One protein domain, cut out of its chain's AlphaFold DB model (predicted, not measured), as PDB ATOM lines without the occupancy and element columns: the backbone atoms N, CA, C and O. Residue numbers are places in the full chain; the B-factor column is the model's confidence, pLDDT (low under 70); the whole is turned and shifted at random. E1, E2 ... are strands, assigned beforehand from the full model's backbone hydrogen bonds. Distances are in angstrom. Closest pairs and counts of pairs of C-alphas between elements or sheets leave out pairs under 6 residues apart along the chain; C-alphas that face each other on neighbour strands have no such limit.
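AT A GLANCE: This is residues 2 to 85 of the 173 residues of an uncharacterized protein of uncultured archaeon (UniProt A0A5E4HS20). The domain is a small sandwich of two three-stranded sheets, only partly face to face: E2, E3 and E4 make the larger sheet, and the smaller sheet of E1, E5 and E6 covers part of one of its faces, chiefly at E3 and E4. The hairpin of E2 and E3 runs on past the smaller sheet, and the long link after E4 folds back beside E4, pairing briefly with it, before the chain crosses to E5. The printed part has 84 residues with no named helix and six named strands, in the order E1 to E6 along the chain; the sheet orders are E2, E3, E4 and E1, E5, E6, both antiparallel, and the class is all strand. The whole is compact, with a radius of gyration of the C-alphas of 13.4 A and spans of 41 by 28 by 21 A.

IN THESE COORDINATES: E3, residues 25 to 36, is the longest strand, 33.7 A from C-alpha 25 at (-43.912, 24.805, 35.715) to C-alpha 36. Beside it in the sheet are E2, residues 14 to 21, 17.7 A long, and E4, residues 40 to 47, 23.6 A long. E2 bends by 70 degrees at residue 18. In the other sheet E5 is residues 67 to 72, 17.5 A, and E6 is residues 78 to 83, 17.6 A, ending with C-alpha 83 at (-56.037, 49.740, 14.736). E1, residues 2 to 4, is 6.7 A long and begins with C-alpha 2 at (-40.708, 49.416, 24.263).

HOW THE PARTS SIT: E2, E3 and E4 form a meander, each strand the antiparallel neighbour of the one before. E2 and E3 are a hairpin, with N 16 and O 29 at 2.8 A. E3 and E4 are a hairpin too, with N 34 and O 42 at 2.8 A. Residues 44 to 45 of E4 also pair, antiparallel, with residues 59 to 60. The two sheets make a sandwich, two sheets face to face, the facing parts 9.6 A centre to centre and the strands at 31 degrees. The closest C-alphas of E4 and E5 are those of Tyr 41 and Ala 68, 6.1 A apart; those of E4 and E6 are of Phe 43 and Trp 80, 7.0 A. E2 is apart from E5 and E6. E5 and E6 are a hairpin, with N 69 and O 81 at 2.9 A. E1 is the antiparallel neighbour of E5, with N 4 and O 70 at 2.8 A.

THE WHOLE: The two C-alphas farthest apart, those of Thr 51 and Gly 85, are 42.8 A apart. The printed part has no cut. The link from E4 to E5, residues 48 to 66, is long. The mean pLDDT of the printed part is 96.4, and no printed residue is under 70.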
ATOM      1  N   GLN A   2     -41.752  49.622  25.278       96.12
ATOM      2  CA  GLN A   2     -40.708  49.416  24.263       96.12
ATOM      3  C   GLN A   2     -41.276  48.657  23.048       96.12
ATOM      4  O   GLN A   2     -41.629  47.486  23.192       96.12
ATOM      5  N   PRO A   3     -41.352  49.267  21.853       97.00
ATOM      6  CA  PRO A   3     -41.835  48.592  20.650       97.00
ATOM      7  C   PRO A   3     -40.969  47.401  20.207       97.00
ATOM      8  O   PRO A   3     -39.739  47.453  20.249       97.00
ATOM      9  N   LEU A   4     -41.627  46.348  19.722       97.44
ATOM     10  CA  LEU A   4     -41.033  45.146  19.143       97.44
ATOM     11  C   LEU A   4     -41.440  45.043  17.669       97.44
ATOM     12  O   LEU A   4     -42.620  45.109  17.331       97.44
ATOM     13  N   TYR A   5     -40.463  44.847  16.787       96.94
ATOM     14  CA  TYR A   5     -40.661  44.902  15.335       96.94
ATOM     15  C   TYR A   5     -40.208  43.615  14.654       96.94
ATOM     16  O   TYR A   5     -39.345  42.912  15.172       96.94
ATOM     17  N   ARG A   6     -40.721  43.359  13.442       95.19
ATOM     18  CA  ARG A   6     -40.299  42.243  12.567       95.19
ATOM     19  C   ARG A   6     -40.587  40.843  13.126       95.19
ATOM     20  O   ARG A   6     -40.055  39.855  12.630       95.19
ATOM     21  N   HIS A   7     -41.461  40.736  14.121       97.81
ATOM     22  CA  HIS A   7     -41.957  39.461  14.627       97.81
ATOM     23  C   HIS A   7     -43.267  39.117  13.922       97.81
ATOM     24  O   HIS A   7     -44.331  39.270  14.514       97.81
ATOM     25  N   THR A   8     -43.194  38.707  12.653       97.50
ATOM     26  CA  THR A   8     -44.376  38.544  11.781       97.50
ATOM     27  C   THR A   8     -44.729  37.103  11.413       97.50
ATOM     28  O   THR A   8     -45.716  36.834  10.730       97.50
ATOM     29  N   SER A   9     -43.922  36.151  11.864       97.62
ATOM     30  CA  SER A   9     -44.067  34.732  11.560       97.62
ATOM     31  C   SER A   9     -43.615  33.889  12.744       97.62
ATOM     32  O   SER A   9     -43.052  34.398  13.718       97.62
ATOM     33  N   GLN A  10     -43.832  32.581  12.649       97.12
ATOM     34  CA  GLN A  10     -43.363  31.639  13.652       97.12
ATOM     35  C   GLN A  10     -41.822  31.615  13.734       97.12
ATOM     36  O   GLN A  10     -41.260  31.429  14.816       97.12
ATOM     37  N   GLU A  11     -41.152  31.810  12.599       97.38
ATOM     38  CA  GLU A  11     -39.700  31.774  12.417       97.38
ATOM     39  C   GLU A  11     -39.034  33.020  13.002       97.38
ATOM     40  O   GLU A  11     -37.962  32.940  13.597       97.38
ATOM     41  N   THR A  12     -39.697  34.169  12.876       97.94
ATOM     42  CA  THR A  12     -39.217  35.457  13.389       97.94
ATOM     43  C   THR A  12     -39.831  35.813  14.740       97.94
ATOM     44  O   THR A  12     -39.726  36.960  15.165       97.94
ATOM     45  N   ALA A  13     -40.525  34.889  15.407       98.06
ATOM     46  CA  ALA A  13     -41.272  35.173  16.628       98.06
ATOM     47  C   ALA A  13     -40.371  35.681  17.767       98.06
ATOM     48  O   ALA A  13     -39.240  35.226  17.946       98.06
ATOM     49  N   TYR A  14     -40.896  36.595  18.581       98.38
ATOM     50  CA  TYR A  14     -40.227  37.031  19.802       98.38
ATOM     51  C   TYR A  14     -40.259  35.900  20.833       98.38
ATOM     52  O   TYR A  14     -41.325  35.344  21.114       98.38
ATOM     53  N   MET A  15     -39.095  35.550  21.382       97.88
ATOM     54  CA  MET A  15     -38.944  34.435  22.314       97.88
ATOM     55  C   MET A  15     -38.934  34.920  23.762       97.88
ATOM     56  O   MET A  15     -38.054  35.666  24.180       97.88
ATOM     57  N   ILE A  16     -39.876  34.416  24.549       97.00
ATOM     58  CA  ILE A  16     -39.934  34.559  25.999       97.00
ATOM     59  C   ILE A  16     -39.394  33.256  26.583       97.00
ATOM     60  O   ILE A  16     -40.047  32.214  26.503       97.00
ATOM     61  N   ASN A  17     -38.183  33.300  27.136       95.69
ATOM     62  CA  ASN A  17     -37.493  32.090  27.588       95.69
ATOM     63  C   ASN A  17     -38.012  31.538  28.923       95.69
ATOM     64  O   ASN A  17     -37.839  30.350  29.185       95.69
ATOM     65  N   ASP A  18     -38.655  32.378  29.736       94.75
ATOM     66  CA  ASP A  18     -39.177  31.995  31.046       94.75
ATOM     67  C   ASP A  18     -40.629  32.458  31.239       94.75
ATOM     68  O   ASP A  18     -40.904  33.554  31.724       94.75
ATOM     69  N   TYR A  19     -41.579  31.618  30.831       94.00
ATOM     70  CA  TYR A  19     -43.013  31.893  30.901       94.00
ATOM     71  C   TYR A  19     -43.730  30.924  31.859       94.00
ATOM     72  O   TYR A  19     -43.519  29.708  31.756       94.00
ATOM     73  N   PRO A  20     -44.606  31.418  32.760       93.50
ATOM     74  CA  PRO A  20     -45.387  30.565  33.651       93.50
ATOM     75  C   PRO A  20     -46.254  29.554  32.889       93.50
ATOM     76  O   PRO A  20     -46.937  29.897  31.926       93.50
ATOM     77  N   TYR A  21     -46.265  28.304  33.348       92.94
ATOM     78  CA  TYR A  21     -47.104  27.234  32.813       92.94
ATOM     79  C   TYR A  21     -47.859  26.539  33.952       92.94
ATOM     80  O   TYR A  21     -47.303  25.745  34.715       92.94
ATOM     81  N   GLY A  22     -49.154  26.829  34.078       89.94
ATOM     82  CA  GLY A  22     -49.934  26.386  35.234       89.94
ATOM     83  C   GLY A  22     -49.416  27.022  36.530       89.94
ATOM     84  O   GLY A  22     -49.103  28.208  36.552       89.94
ATOM     85  N   ARG A  23     -49.340  26.244  37.619       89.50
ATOM     86  CA  ARG A  23     -48.989  26.769  38.953       89.50
ATOM     87  C   ARG A  23     -47.483  26.819  39.242       89.50
ATOM     88  O   ARG A  23     -47.046  27.712  39.955       89.50
ATOM     89  N   THR A  24     -46.708  25.852  38.754       91.69
ATOM     90  CA  THR A  24     -45.302  25.658  39.172       91.69
ATOM     91  C   THR A  24     -44.322  25.493  38.019       91.69
ATOM     92  O   THR A  24     -43.128  25.718  38.201       91.69
ATOM     93  N   LEU A  25     -44.792  25.083  36.841       94.75
ATOM     94  CA  LEU A  25     -43.912  24.805  35.715       94.75
ATOM     95  C   LEU A  25     -43.584  26.097  34.973       94.75
ATOM     96  O   LEU A  25     -44.361  27.050  34.967       94.75
ATOM     97  N   ARG A  26     -42.426  26.103  34.315       95.88
ATOM     98  CA  ARG A  26     -42.004  27.189  33.430       95.88
ATOM     99  C   ARG A  26     -41.666  26.626  32.058       95.88
ATOM    100  O   ARG A  26     -41.262  25.468  31.926       95.88
ATOM    101  N   CYS A  27     -41.906  27.420  31.029       96.25
ATOM    102  CA  CYS A  27     -41.736  27.027  29.638       96.25
ATOM    103  C   CYS A  27     -41.250  28.205  28.802       96.25
ATOM    104  O   CYS A  27     -41.231  29.342  29.264       96.25
ATOM    105  N   ARG A  28     -40.918  27.935  27.542       97.06
ATOM    106  CA  ARG A  28     -40.732  28.997  26.559       97.06
ATOM    107  C   ARG A  28     -42.068  29.353  25.923       97.06
ATOM    108  O   ARG A  28     -42.905  28.481  25.677       97.06
ATOM    109  N   ARG A  29     -42.260  30.630  25.611       97.50
ATOM    110  CA  ARG A  29     -43.392  31.125  24.826       97.50
ATOM    111  C   ARG A  29     -42.855  31.946  23.671       97.50
ATOM    112  O   ARG A  29     -42.013  32.808  23.875       97.50
ATOM    113  N   ARG A  30     -43.363  31.709  22.469       98.19
ATOM    114  CA  ARG A  30     -43.080  32.555  21.309       98.19
ATOM    115  C   ARG A  30     -44.329  33.293  20.866       98.19
ATOM    116  O   ARG A  30     -45.437  32.759  20.985       98.19
ATOM    117  N   VAL A  31     -44.144  34.522  20.401       98.56
ATOM    118  CA  VAL A  31     -45.230  35.439  20.040       98.56
ATOM    119  C   VAL A  31     -44.883  36.235  18.784       98.56
ATOM    120  O   VAL A  31     -43.724  36.587  18.573       98.56
ATOM    121  N   TRP A  32     -45.874  36.476  17.929       98.69
ATOM    122  CA  TRP A  32     -45.711  37.217  16.677       98.69
ATOM    123  C   TRP A  32     -47.036  37.843  16.226       98.69
ATOM    124  O   TRP A  32     -48.108  37.474  16.709       98.69
ATOM    125  N   ILE A  33     -46.963  38.790  15.295       98.50
ATOM    126  CA  ILE A  33     -48.107  39.373  14.595       98.50
ATOM    127  C   ILE A  33     -48.266  38.666  13.252       98.50
ATOM    128  O   ILE A  33     -47.428  38.790  12.372       98.50
ATOM    129  N   GLU A  34     -49.346  37.924  13.064       98.19
ATOM    130  CA  GLU A  34     -49.662  37.323  11.771       98.19
ATOM    131  C   GLU A  34     -50.465  38.312  10.916       98.19
ATOM    132  O   GLU A  34     -51.454  38.875  11.389       98.19
ATOM    133  N   GLY A  35     -50.065  38.500   9.656       97.25
ATOM    134  CA  GLY A  35     -50.800  39.291   8.667       97.25
ATOM    135  C   GLY A  35     -51.605  38.421   7.699       97.25
ATOM    136  O   GLY A  35     -51.111  37.419   7.186       97.25
ATOM    137  N   HIS A  36     -52.835  38.832   7.401       96.75
ATOM    138  CA  HIS A  36     -53.717  38.229   6.408       96.75
ATOM    139  C   HIS A  36     -54.236  39.298   5.427       96.75
ATOM    140  O   HIS A  36     -54.872  40.262   5.868       96.75
ATOM    141  N   PRO A  37     -54.087  39.121   4.097       92.69
ATOM    142  CA  PRO A  37     -54.405  40.160   3.109       92.69
ATOM    143  C   PRO A  37     -55.828  40.730   3.195       92.69
ATOM    144  O   PRO A  37     -56.037  41.912   2.949       92.69
ATOM    145  N   LYS A  38     -56.813  39.895   3.557       93.25
ATOM    146  CA  LYS A  38     -58.227  40.306   3.649       93.25
ATOM    147  C   LYS A  38     -58.683  40.702   5.051       93.25
ATOM    148  O   LYS A  38     -59.673  41.408   5.170       93.25
ATOM    149  N   HIS A  39     -58.008  40.219   6.094       95.00
ATOM    150  CA  HIS A  39     -58.498  40.349   7.474       95.00
ATOM    151  C   HIS A  39     -57.665  41.324   8.311       95.00
ATOM    152  O   HIS A  39     -58.141  41.780   9.340       95.00
ATOM    153  N   GLY A  40     -56.462  41.689   7.857       96.88
ATOM    154  CA  GLY A  40     -55.546  42.534   8.613       96.88
ATOM    155  C   GLY A  40     -54.608  41.690   9.464       96.88
ATOM    156  O   GLY A  40     -54.040  40.721   8.971       96.88
ATOM    157  N   TYR A  41     -54.428  42.047  10.727       98.44
ATOM    158  CA  TYR A  41     -53.367  41.528  11.585       98.44
ATOM    159  C   TYR A  41     -53.927  40.894  12.851       98.44
ATOM    160  O   TYR A  41     -54.959  41.322  13.350       98.44
ATOM    161  N   ARG A  42     -53.261  39.887  13.409       98.19
ATOM    162  CA  ARG A  42     -53.622  39.332  14.721       98.19
ATOM    163  C   ARG A  42     -52.391  38.930  15.502       98.19
ATOM    164  O   ARG A  42     -51.401  38.478  14.932       98.19
ATOM    165  N   PHE A  43     -52.481  39.016  16.819       98.56
ATOM    166  CA  PHE A  43     -51.464  38.452  17.693       98.56
ATOM    167  C   PHE A  43     -51.592  36.935  17.780       98.56
ATOM    168  O   PHE A  43     -52.681  36.400  17.999       98.56
ATOM    169  N   VAL A  44     -50.471  36.239  17.645       98.62
ATOM    170  CA  VAL A  44     -50.384  34.792  17.796       98.62
ATOM    171  C   VAL A  44     -49.378  34.476  18.883       98.62
ATOM    172  O   VAL A  44     -48.315  35.087  18.982       98.62
ATOM    173  N   SER A  45     -49.719  33.502  19.718       98.19
ATOM    174  CA  SER A  45     -48.823  33.017  20.752       98.19
ATOM    175  C   SER A  45     -48.797  31.505  20.814       98.19
ATOM    176  O   SER A  45     -49.784  30.836  20.512       98.19
ATOM    177  N   GLN A  46     -47.662  30.953  21.219       97.94
ATOM    178  CA  GLN A  46     -47.472  29.515  21.294       97.94
ATOM    179  C   GLN A  46     -46.529  29.186  22.441       97.94
ATOM    180  O   GLN A  46     -45.436  29.741  22.539       97.94
ATOM    181  N   THR A  47     -46.963  28.291  23.320       97.50
ATOM    182  CA  THR A  47     -46.150  27.790  24.430       97.50
ATOM    183  C   THR A  47     -45.488  26.475  24.056       97.50
ATOM    184  O   THR A  47     -46.020  25.677  23.279       97.50
ATOM    185  N   GLU A  48     -44.312  26.243  24.617       97.50
ATOM    186  CA  GLU A  48     -43.644  24.954  24.579       97.50
ATOM    187  C   GLU A  48     -44.158  24.071  25.719       97.50
ATOM    188  O   GLU A  48     -44.331  24.520  26.852       97.50
ATOM    189  N   HIS A  49     -44.373  22.789  25.448       95.81
ATOM    190  CA  HIS A  49     -44.679  21.827  26.491       95.81
ATOM    191  C   HIS A  49     -43.477  21.678  27.448       95.81
ATOM    192  O   HIS A  49     -42.398  21.272  27.004       95.81
ATOM    193  N   PRO A  50     -43.637  21.911  28.766       92.75
ATOM    194  CA  PRO A  50     -42.509  22.081  29.688       92.75
ATOM    195  C   PRO A  50     -41.602  20.846  29.806       92.75
ATOM    196  O   PRO A  50     -40.389  20.999  29.947       92.75
ATOM    197  N   THR A  51     -42.163  19.634  29.704       91.25
ATOM    198  CA  THR A  51     -41.409  18.364  29.777       91.25
ATOM    199  C   THR A  51     -40.978  17.828  28.411       91.25
ATOM    200  O   THR A  51     -39.803  17.556  28.207       91.25
ATOM    201  N   ARG A  52     -41.912  17.702  27.458       92.56
ATOM    202  CA  ARG A  52     -41.659  17.138  26.120       92.56
ATOM    203  C   ARG A  52     -40.830  18.036  25.195       92.56
ATOM    204  O   ARG A  52     -40.345  17.536  24.193       92.56
ATOM    205  N   LYS A  53     -40.692  19.333  25.502       91.06
ATOM    206  CA  LYS A  53     -39.978  20.325  24.670       91.06
ATOM    207  C   LYS A  53     -40.482  20.384  23.219       91.06
ATOM    208  O   LYS A  53     -39.729  20.575  22.272       91.06
ATOM    209  N   VAL A  54     -41.792  20.195  23.061       96.19
ATOM    210  CA  VAL A  54     -42.505  20.303  21.781       96.19
ATOM    211  C   VAL A  54     -43.430  21.512  21.845       96.19
ATOM    212  O   VAL A  54     -44.087  21.736  22.862       96.19
ATOM    213  N   TRP A  55     -43.499  22.289  20.766       97.19
ATOM    214  CA  TRP A  55     -44.423  23.417  20.654       97.19
ATOM    215  C   TRP A  55     -45.882  22.940  20.600       97.19
ATOM    216  O   TRP A  55     -46.232  22.076  19.798       97.19
ATOM    217  N   ASN A  56     -46.743  23.522  21.439       96.56
ATOM    218  CA  ASN A  56     -48.190  23.284  21.400       96.56
ATOM    219  C   ASN A  56     -48.818  23.906  20.144       96.56
ATOM    220  O   ASN A  56     -48.152  24.627  19.411       96.56
ATOM    221  N   LYS A  57     -50.111  23.687  19.887       97.25
ATOM    222  CA  LYS A  57     -50.807  24.378  18.790       97.25
ATOM    223  C   LYS A  57     -50.763  25.909  18.996       97.25
ATOM    224  O   LYS A  57     -50.986  26.350  20.126       97.25
ATOM    225  N   PRO A  58     -50.502  26.721  17.952       98.00
ATOM    226  CA  PRO A  58     -50.597  28.174  18.056       98.00
ATOM    227  C   PRO A  58     -51.994  28.626  18.499       98.00
ATOM    228  O   PRO A  58     -53.005  28.111  18.016       98.00
ATOM    229  N   HIS A  59     -52.037  29.612  19.391       97.69
ATOM    230  CA  HIS A  59     -53.246  30.298  19.824       97.69
ATOM    231  C   HIS A  59     -53.280  31.697  19.209       97.69
ATOM    232  O   HIS A  59     -52.480  32.564  19.578       97.69
ATOM    233  N   ALA A  60     -54.208  31.909  18.282       98.12
ATOM    234  CA  ALA A  60     -54.353  33.156  17.548       98.12
ATOM    235  C   ALA A  60     -55.492  34.013  18.119       98.12
ATOM    236  O   ALA A  60     -56.566  33.495  18.422       98.12
ATOM    237  N   SER A  61     -55.247  35.315  18.257       97.25
ATOM    238  CA  SER A  61     -56.251  36.311  18.638       97.25
ATOM    239  C   SER A  61     -57.203  36.627  17.476       97.25
ATOM    240  O   SER A  61     -57.054  36.117  16.361       97.25
ATOM    241  N   THR A  62     -58.177  37.499  17.726       96.44
ATOM    242  CA  THR A  62     -58.996  38.121  16.682       96.44
ATOM    243  C   THR A  62     -58.162  39.049  15.804       96.44
ATOM    244  O   THR A  62     -57.136  39.587  16.233       96.44
ATOM    245  N   TYR A  63     -58.614  39.232  14.566       97.44
ATOM    246  CA  TYR A  63     -58.000  40.179  13.645       97.44
ATOM    247  C   TYR A  63     -58.352  41.629  14.002       97.44
ATOM    248  O   TYR A  63     -59.459  41.915  14.449       97.44
ATOM    249  N   THR A  64     -57.402  42.525  13.752       96.81
ATOM    250  CA  THR A  64     -57.564  43.973  13.645       96.81
ATOM    251  C   THR A  64     -57.278  44.374  12.201       96.81
ATOM    252  O   THR A  64     -56.336  43.878  11.582       96.81
ATOM    253  N   GLU A  65     -58.119  45.211  11.612       97.06
ATOM    254  CA  GLU A  65     -58.183  45.305  10.155       97.06
ATOM    255  C   GLU A  65     -57.044  46.123   9.539       97.06
ATOM    256  O   GLU A  65     -56.655  45.851   8.405       97.06
ATOM    257  N   ILE A  66     -56.517  47.131  10.240       97.88
ATOM    258  CA  ILE A  66     -55.741  48.208   9.605       97.88
ATOM    259  C   ILE A  66     -54.257  48.093   9.924       97.88
ATOM    260  O   ILE A  66     -53.452  48.038   8.994       97.88
ATOM    261  N   ALA A  67     -53.898  48.067  11.207       98.12
ATOM    262  CA  ALA A  67     -52.508  48.016  11.649       98.12
ATOM    263  C   ALA A  67     -52.369  47.337  13.014       98.12
ATOM    264  O   ALA A  67     -53.330  47.270  13.776       98.12
ATOM    265  N   ALA A  68     -51.173  46.849  13.334       98.19
ATOM    266  CA  ALA A  68     -50.869  46.246  14.627       98.19
ATOM    267  C   ALA A  68     -49.439  46.550  15.088       98.19
ATOM    268  O   ALA A  68     -48.516  46.691  14.283       98.19
ATOM    269  N   GLY A  69     -49.266  46.625  16.406       97.69
ATOM    270  CA  GLY A  69     -47.983  46.838  17.066       97.69
ATOM    271  C   GLY A  69     -47.831  45.918  18.272       97.69
ATOM    272  O   GLY A  69     -48.774  45.720  19.036       97.69
ATOM    273  N   MET A  70     -46.636  45.354  18.444       97.94
ATOM    274  CA  MET A  70     -46.262  44.550  19.609       97.94
ATOM    275  C   MET A  70     -45.234  45.320  20.436       97.94
ATOM    276  O   MET A  70     -44.396  46.022  19.874       97.94
ATOM    277  N   TYR A  71     -45.290  45.220  21.759       97.94
ATOM    278  CA  TYR A  71     -44.411  45.975  22.649       97.94
ATOM    279  C   TYR A  71     -44.197  45.257  23.982       97.94
ATOM    280  O   TYR A  71     -44.969  44.377  24.356       97.94
ATOM    281  N   LEU A  72     -43.148  45.654  24.699       97.69
ATOM    282  CA  LEU A  72     -42.975  45.352  26.116       97.69
ATOM    283  C   LEU A  72     -43.599  46.474  26.950       97.69
ATOM    284  O   LEU A  72     -43.328  47.661  26.713       97.69
ATOM    285  N   ASP A  73     -44.446  46.101  27.904       95.81
ATOM    286  CA  ASP A  73     -44.955  47.016  28.921       95.81
ATOM    287  C   ASP A  73     -43.869  47.380  29.950       95.81
ATOM    288  O   ASP A  73     -42.698  47.013  29.822       95.81
ATOM    289  N   GLU A  74     -44.235  48.165  30.958       95.31
ATOM    290  CA  GLU A  74     -43.308  48.620  32.001       95.31
ATOM    291  C   GLU A  74     -42.778  47.479  32.881       95.31
ATOM    292  O   GLU A  74     -41.713  47.610  33.478       95.31
ATOM    293  N   GLN A  75     -43.491  46.351  32.941       94.12
ATOM    294  CA  GLN A  75     -43.083  45.151  33.669       94.12
ATOM    295  C   GLN A  75     -42.281  44.181  32.786       94.12
ATOM    296  O   GLN A  75     -41.867  43.120  33.252       94.12
ATOM    297  N   GLY A  76     -42.044  44.528  31.517       93.56
ATOM    298  CA  GLY A  76     -41.357  43.671  30.558       93.56
ATOM    299  C   GLY A  76     -42.227  42.530  30.023       93.56
ATOM    300  O   GLY A  76     -41.694  41.580  29.445       93.56
ATOM    301  N   HIS A  77     -43.552  42.586  30.189       94.06
ATOM    302  CA  HIS A  77     -44.451  41.629  29.556       94.06
ATOM    303  C   HIS A  77     -44.766  42.047  28.123       94.06
ATOM    304  O   HIS A  77     -44.934  43.225  27.810       94.06
ATOM    305  N   VAL A  78     -44.889  41.052  27.241       97.00
ATOM    306  CA  VAL A  78     -45.315  41.304  25.864       97.00
ATOM    307  C   VAL A  78     -46.811  41.593  25.831       97.00
ATOM    308  O   VAL A  78     -47.625  40.745  26.207       97.00
ATOM    309  N   ALA A  79     -47.150  42.754  25.288       96.75
ATOM    310  CA  ALA A  79     -48.494  43.168  24.935       96.75
ATOM    311  C   ALA A  79     -48.564  43.525  23.442       96.75
ATOM    312  O   ALA A  79     -47.551  43.637  22.744       96.75
ATOM    313  N   TRP A  80     -49.783  43.678  22.937       97.69
ATOM    314  CA  TRP A  80     -50.024  44.126  21.572       97.69
ATOM    315  C   TRP A  80     -51.234  45.051  21.532       97.69
ATOM    316  O   TRP A  80     -52.098  44.997  22.407       97.69
ATOM    317  N   THR A  81     -51.287  45.889  20.506       97.50
ATOM    318  CA  THR A  81     -52.422  46.764  20.221       97.50
ATOM    319  C   THR A  81     -52.676  46.811  18.716       97.50
ATOM    320  O   THR A  81     -51.774  46.538  17.913       97.50
ATOM    321  N   GLY A  82     -53.912  47.117  18.339       97.25
ATOM    322  CA  GLY A  82     -54.393  47.109  16.964       97.25
ATOM    323  C   GLY A  82     -55.163  48.374  16.611       97.25
ATOM    324  O   GLY A  82     -55.698  49.041  17.493       97.25
ATOM    325  N   ILE A  83     -55.217  48.677  15.315       98.12
ATOM    326  CA  ILE A  83     -56.037  49.740  14.736       98.12
ATOM    327  C   ILE A  83     -57.102  49.114  13.838       98.12
ATOM    328  O   ILE A  83     -56.794  48.366  12.905       98.12
ATOM    329  N   ASP A  84     -58.353  49.473  14.090       96.81
ATOM    330  CA  ASP A  84     -59.533  49.069  13.329       96.81
ATOM    331  C   ASP A  84     -60.427  50.276  12.982       96.81
ATOM    332  O   ASP A  84     -60.110  51.430  13.285       96.81
ATOM    333  N   GLY A  85     -61.555  50.019  12.312       95.00
ATOM    334  CA  GLY A  85     -62.490  51.062  11.882       95.00
ATOM    335  C   GLY A  85     -63.133  51.875  13.015       95.00
ATOM    336  O   GLY A  85     -63.644  52.970  12.752       95.00
TER     337      GLY A  85